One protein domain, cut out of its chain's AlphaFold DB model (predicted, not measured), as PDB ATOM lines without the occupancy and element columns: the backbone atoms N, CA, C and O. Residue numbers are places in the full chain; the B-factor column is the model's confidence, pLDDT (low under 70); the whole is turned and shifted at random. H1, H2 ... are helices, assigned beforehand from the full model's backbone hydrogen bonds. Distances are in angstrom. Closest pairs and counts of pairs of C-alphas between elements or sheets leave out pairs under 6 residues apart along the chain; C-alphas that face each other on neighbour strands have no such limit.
ATOM      1  N   LYS A  97     151.690 232.924  79.538       82.56
ATOM      2  CA  LYS A  97     150.651 232.002  79.996       82.56
ATOM      3  C   LYS A  97     150.714 231.779  81.508       82.56
ATOM      4  O   LYS A  97     149.671 231.804  82.161       82.56
ATOM      5  N   GLU A  98     151.903 231.591  82.069       85.00
ATOM      6  CA  GLU A  98     152.105 231.429  83.512       85.00
ATOM      7  C   GLU A  98     151.831 232.733  84.259       85.00
ATOM      8  O   GLU A  98     151.105 232.722  85.255       85.00
ATOM      9  N   ILE A  99     152.294 233.869  83.731       87.12
ATOM     10  CA  ILE A  99     151.991 235.193  84.299       87.12
ATOM     11  C   ILE A  99     150.473 235.421  84.327       87.12
ATOM     12  O   ILE A  99     149.913 235.829  85.349       87.12
ATOM     13  N   LYS A 100     149.778 235.120  83.225       91.38
ATOM     14  CA  LYS A 100     148.319 235.242  83.126       91.38
ATOM     15  C   LYS A 100     147.607 234.290  84.083       91.38
ATOM     16  O   LYS A 100     146.645 234.695  84.728       91.38
ATOM     17  N   ALA A 101     148.082 233.053  84.225       93.00
ATOM     18  CA  ALA A 101     147.518 232.095  85.170       93.00
ATOM     19  C   ALA A 101     147.650 232.581  86.623       93.00
ATOM     20  O   ALA A 101     146.675 232.523  87.374       93.00
ATOM     21  N   ILE A 102     148.814 233.115  87.005       93.50
ATOM     22  CA  ILE A 102     149.052 233.687  88.338       93.50
ATOM     23  C   ILE A 102     148.144 234.898  88.575       93.50
ATOM     24  O   ILE A 102     147.456 234.953  89.594       93.50
ATOM     25  N   ARG A 103     148.056 235.825  87.614       92.62
ATOM     26  CA  ARG A 103     147.155 236.989  87.698       92.62
ATOM     27  C   ARG A 103     145.691 236.572  87.832       92.62
ATOM     28  O   ARG A 103     144.983 237.086  88.694       92.62
ATOM     29  N   ASN A 104     145.239 235.600  87.044       94.88
ATOM     30  CA  ASN A 104     143.868 235.101  87.124       94.88
ATOM     31  C   ASN A 104     143.577 234.478  88.494       94.88
ATOM     32  O   ASN A 104     142.556 234.795  89.102       94.88
ATOM     33  N   ARG A 105     144.488 233.651  89.024       95.38
ATOM     34  CA  ARG A 105     144.356 233.076  90.375       95.38
ATOM     35  C   ARG A 105     144.287 234.160  91.445       95.38
ATOM     36  O   ARG A 105     143.409 234.103  92.301       95.38
ATOM     37  N   TRP A 106     145.152 235.166  91.352       94.56
ATOM     38  CA  TRP A 106     145.152 236.316  92.251       94.56
ATOM     39  C   TRP A 106     143.813 237.069  92.225       94.56
ATOM     40  O   TRP A 106     143.184 237.261  93.264       94.56
ATOM     41  N   THR A 107     143.315 237.423  91.036       93.81
ATOM     42  CA  THR A 107     142.023 238.124  90.896       93.81
ATOM     43  C   THR A 107     140.839 237.292  91.398       93.81
ATOM     44  O   THR A 107     139.953 237.824  92.069       93.81
ATOM     45  N   ALA A 108     140.833 235.983  91.129       95.44
ATOM     46  CA  ALA A 108     139.807 235.075  91.623       95.44
ATOM     47  C   ALA A 108     139.829 234.991  93.154       95.44
ATOM     48  O   ALA A 108     138.774 235.103  93.778       95.44
ATOM     49  N   ALA A 109     141.012 234.864  93.763       94.50
ATOM     50  CA  ALA A 109     141.171 234.846  95.215       94.50
ATOM     51  C   ALA A 109     140.668 236.149  95.860       94.50
ATOM     52  O   ALA A 109     139.885 236.095  96.808       94.50
ATOM     53  N   LEU A 110     141.007 237.314  95.296       94.00
ATOM     54  CA  LEU A 110     140.505 238.605  95.781       94.00
ATOM     55  C   LEU A 110     138.979 238.727  95.669       94.00
ATOM     56  O   LEU A 110     138.325 239.224  96.588       94.00
ATOM     57  N   ARG A 111     138.385 238.249  94.568       94.00
ATOM     58  CA  ARG A 111     136.924 238.224  94.406       94.00
ATOM     59  C   ARG A 111     136.265 237.339  95.462       94.00
ATOM     60  O   ARG A 111     135.253 237.737  96.035       94.00
ATOM     61  N   GLN A 112     136.828 236.159  95.714       95.38
ATOM     62  CA  GLN A 112     136.319 235.238  96.730       95.38
ATOM     63  C   GLN A 112     136.434 235.832  98.133       95.38
ATOM     64  O   GLN A 112     135.467 235.764  98.885       95.38
ATOM     65  N   TRP A 113     137.555 236.479  98.461       94.06
ATOM     66  CA  TRP A 113     137.725 237.175  99.736       94.06
ATOM     67  C   TRP A 113     136.643 238.246  99.938       94.06
ATOM     68  O   TRP A 113     135.942 238.227 100.948       94.06
ATOM     69  N   ARG A 114     136.405 239.110  98.939       92.38
ATOM     70  CA  ARG A 114     135.343 240.137  98.984       92.38
ATOM     71  C   ARG A 114     133.950 239.543  99.160       92.38
ATOM     72  O   ARG A 114     133.189 240.011 100.004       92.38
ATOM     73  N   LEU A 115     133.617 238.524  98.367       94.81
ATOM     74  CA  LEU A 115     132.304 237.886  98.403       94.81
ATOM     75  C   LEU A 115     132.047 237.228  99.760       94.81
ATOM     76  O   LEU A 115     131.008 237.466 100.362       94.81
ATOM     77  N   ARG A 116     133.003 236.435 100.252       94.88
ATOM     78  CA  ARG A 116     132.874 235.719 101.526       94.88
ATOM     79  C   ARG A 116     132.796 236.685 102.702       94.88
ATOM     80  O   ARG A 116     131.921 236.514 103.542       94.88
ATOM     81  N   LYS A 117     133.623 237.740 102.715       92.31
ATOM     82  CA  LYS A 117     133.550 238.797 103.737       92.31
ATOM     83  C   LYS A 117     132.181 239.475 103.739       92.31
ATOM     84  O   LYS A 117     131.625 239.710 104.806       92.31
ATOM     85  N   LYS A 118     131.629 239.777 102.557       93.75
ATOM     86  CA  LYS A 118     130.292 240.370 102.440       93.75
ATOM     87  C   LYS A 118     129.208 239.424 102.962       93.75
ATOM     88  O   LYS A 118     128.455 239.822 103.837       93.75
ATOM     89  N   LEU A 119     129.171 238.179 102.483       95.38
ATOM     90  CA  LEU A 119     128.177 237.186 102.907       95.38
ATOM     91  C   LEU A 119     128.211 236.949 104.416       95.38
ATOM     92  O   LEU A 119     127.165 236.921 105.055       95.38
ATOM     93  N   PHE A 120     129.412 236.822 104.984       94.06
ATOM     94  CA  PHE A 120     129.577 236.693 106.425       94.06
ATOM     95  C   PHE A 120     128.975 237.893 107.160       94.06
ATOM     96  O   PHE A 120     128.186 237.701 108.077       94.06
ATOM     97  N   LYS A 121     129.284 239.125 106.731       91.38
ATOM     98  CA  LYS A 121     128.716 240.339 107.333       91.38
ATOM     99  C   LYS A 121     127.193 240.386 107.220       91.38
ATOM    100  O   LYS A 121     126.544 240.671 108.216       91.38
ATOM    101  N   ASP A 122     126.634 240.086 106.051       94.44
ATOM    102  CA  ASP A 122     125.185 240.128 105.816       94.44
ATOM    103  C   ASP A 122     124.447 239.149 106.754       94.44
ATOM    104  O   ASP A 122     123.487 239.523 107.431       94.44
ATOM    105  N   VAL A 123     124.944 237.910 106.866       92.69
ATOM    106  CA  VAL A 123     124.401 236.898 107.791       92.69
ATOM    107  C   VAL A 123     124.594 237.325 109.245       92.69
ATOM    108  O   VAL A 123     123.663 237.246 110.044       92.69
ATOM    109  N   TRP A 124     125.783 237.818 109.587       92.25
ATOM    110  CA  TRP A 124     126.108 238.256 110.938       92.25
ATOM    111  C   TRP A 124     125.200 239.392 111.410       92.25
ATOM    112  O   TRP A 124     124.678 239.343 112.523       92.25
ATOM    113  N   TYR A 125     124.967 240.400 110.567       90.69
ATOM    114  CA  TYR A 125     124.048 241.490 110.885       90.69
ATOM    115  C   TYR A 125     122.618 240.984 111.048       90.69
ATOM    116  O   TYR A 125     121.991 241.327 112.040       90.69
ATOM    117  N   THR A 126     122.148 240.098 110.166       91.81
ATOM    118  CA  THR A 126     120.798 239.513 110.267       91.81
ATOM    119  C   THR A 126     120.584 238.780 111.598       91.81
ATOM    120  O   THR A 126     119.535 238.907 112.223       91.81
ATOM    121  N   ILE A 127     121.583 238.021 112.059       88.44
ATOM    122  CA  ILE A 127     121.514 237.297 113.337       88.44
ATOM    123  C   ILE A 127     121.568 238.267 114.524       88.44
ATOM    124  O   ILE A 127     120.891 238.062 115.530       88.44
ATOM    125  N   THR A 128     122.384 239.315 114.421       89.75
ATOM    126  CA  THR A 128     122.674 240.206 115.550       89.75
ATOM    127  C   THR A 128     121.751 241.418 115.661       89.75
ATOM    128  O   THR A 128     121.774 242.091 116.687       89.75
ATOM    129  N   GLU A 129     120.896 241.667 114.668       86.81
ATOM    130  CA  GLU A 129     119.988 242.823 114.602       86.81
ATOM    131  C   GLU A 129     119.002 242.892 115.777       86.81
ATOM    132  O   GLU A 129     118.752 243.970 116.309       86.81
ATOM    133  N   ASN A 130     118.497 241.741 116.232       82.00
ATOM    134  CA  ASN A 130     117.516 241.649 117.321       82.00
ATOM    135  C   ASN A 130     118.103 241.084 118.626       82.00
ATOM    136  O   ASN A 130     117.360 240.687 119.525       82.00
ATOM    137  N   MET A 131     119.432 240.999 118.731       84.81
ATOM    138  CA  MET A 131     120.093 240.431 119.905       84.81
ATOM    139  C   MET A 131     120.269 241.481 121.014       84.81
ATOM    140  O   MET A 131     120.645 242.619 120.736       84.81
ATOM    141  N   PRO A 132     120.058 241.111 122.291       78.12
ATOM    142  CA  PRO A 132     120.240 242.027 123.420       78.12
ATOM    143  C   PRO A 132     121.720 242.303 123.737       78.12
ATOM    144  O   PRO A 132     122.035 243.246 124.463       78.12
ATOM    145  N   THR A 133     122.641 241.479 123.225       80.56
ATOM    146  CA  THR A 133     124.087 241.574 123.460       80.56
ATOM    147  C   THR A 133     124.796 242.342 122.347       80.56
ATOM    148  O   THR A 133     124.371 242.357 121.193       80.56
ATOM    149  N   LYS A 134     125.923 242.991 122.679       85.12
ATOM    150  CA  LYS A 134     126.712 243.713 121.671       85.12
ATOM    151  C   LYS A 134     127.319 242.708 120.677       85.12
ATOM    152  O   LYS A 134     128.051 241.819 121.118       85.12
ATOM    153  N   PRO A 135     127.160 242.909 119.356       85.12
ATOM    154  CA  PRO A 135     127.662 241.979 118.339       85.12
ATOM    155  C   PRO A 135     129.171 241.712 118.410       85.12
ATOM    156  O   PRO A 135     129.624 240.646 118.025       85.12
ATOM    157  N   LYS A 136     129.967 242.667 118.908       84.25
ATOM    158  CA  LYS A 136     131.424 242.509 119.035       84.25
ATOM    159  C   LYS A 136     131.833 241.488 120.099       84.25
ATOM    160  O   LYS A 136     132.715 240.691 119.830       84.25
ATOM    161  N   HIS A 137     131.162 241.477 121.252       86.50
ATOM    162  CA  HIS A 137     131.451 240.494 122.300       86.50
ATOM    163  C   HIS A 137     131.106 239.082 121.835       86.50
ATOM    164  O   HIS A 137     131.864 238.159 122.067       86.50
ATOM    165  N   LEU A 138     130.031 238.936 121.055       88.06
ATOM    166  CA  LEU A 138     129.702 237.651 120.448       88.06
ATOM    167  C   LEU A 138     130.749 237.192 119.418       88.06
ATOM    168  O   LEU A 138     130.975 235.998 119.287       88.06
ATOM    169  N   MET A 139     131.383 238.106 118.672       90.00
ATOM    170  CA  MET A 139     132.500 237.733 117.790       90.00
ATOM    171  C   MET A 139     133.709 237.239 118.594       90.00
ATOM    172  O   MET A 139     134.333 236.270 118.180       90.00
ATOM    173  N   GLU A 140     134.015 237.881 119.726       88.88
ATOM    174  CA  GLU A 140     135.095 237.476 120.639       88.88
ATOM    175  C   GLU A 140     134.805 236.104 121.270       88.88
ATOM    176  O   GLU A 140     135.659 235.225 121.231       88.88
ATOM    177  N   ASP A 141     133.579 235.891 121.758       89.88
ATOM    178  CA  ASP A 141     133.133 234.624 122.356       89.88
ATOM    179  C   ASP A 141     133.142 233.459 121.349       89.88
ATOM    180  O   ASP A 141     133.345 232.306 121.725       89.88
ATOM    181  N   LEU A 142     132.900 233.753 120.066       90.88
ATOM    182  CA  LEU A 142     132.944 232.777 118.971       90.88
ATOM    183  C   LEU A 142     134.325 232.665 118.309       90.88
ATOM    184  O   LEU A 142     134.443 231.967 117.301       90.88
ATOM    185  N   GLU A 143     135.342 233.348 118.842       91.25
ATOM    186  CA  GLU A 143     136.719 233.349 118.327       91.25
ATOM    187  C   GLU A 143     136.805 233.737 116.836       91.25
ATOM    188  O   GLU A 143     137.563 233.168 116.046       91.25
TER     189      GLU A 143
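AT A GLANCE: This is residues 97 to 143 of the 157 residues of the protein "LZ3wCH domain-containing protein" of Caulochytrium protostelioides (UniProt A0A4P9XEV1). One long helix, H1, makes nearly the whole length of a rod, and at its last residues the chain loops round into a short helix, H2, set crosswise near that end, like a small hook. Residues 97 to 123 of H1 stick out free of the rest. The printed part has 47 residues with two named helices, H1 then H2, and no named strand; its class is all helix. It is extended, with a radius of gyration of the C-alphas of 16.6 A, and spans 54 by 19 by 9 A.

HOW THE PARTS SIT: H1, residues 97 to 128, and H2, residues 135 to 141, are close but not clearly touching, with 1 pair of C-alphas within 8 A. Their closest C-alphas, those of Thr 128 and Pro 135, are 6.0 A apart. Their lines are about perpendicular, at 74 degrees. In H1 and H2 every O i to N i+4 pair is within hydrogen-bond range.

IN THESE COORDINATES: H1 measures 46.0 A from C-alpha 97 at (150.651, 232.002, 79.996) to C-alpha 128 at (122.674, 240.206, 115.550). H2 measures 10.0 A and ends with C-alpha 141 at (133.133, 234.624, 122.356).

THE WHOLE: The two C-alphas farthest apart, those of Lys 97 and Pro 132, are 54.0 A apart. The link from H1 to H2 is short, with 6 residues, of which 129 to 134 stand free. The printed part has no cut, and no printed residue is under 70 in pLDDT.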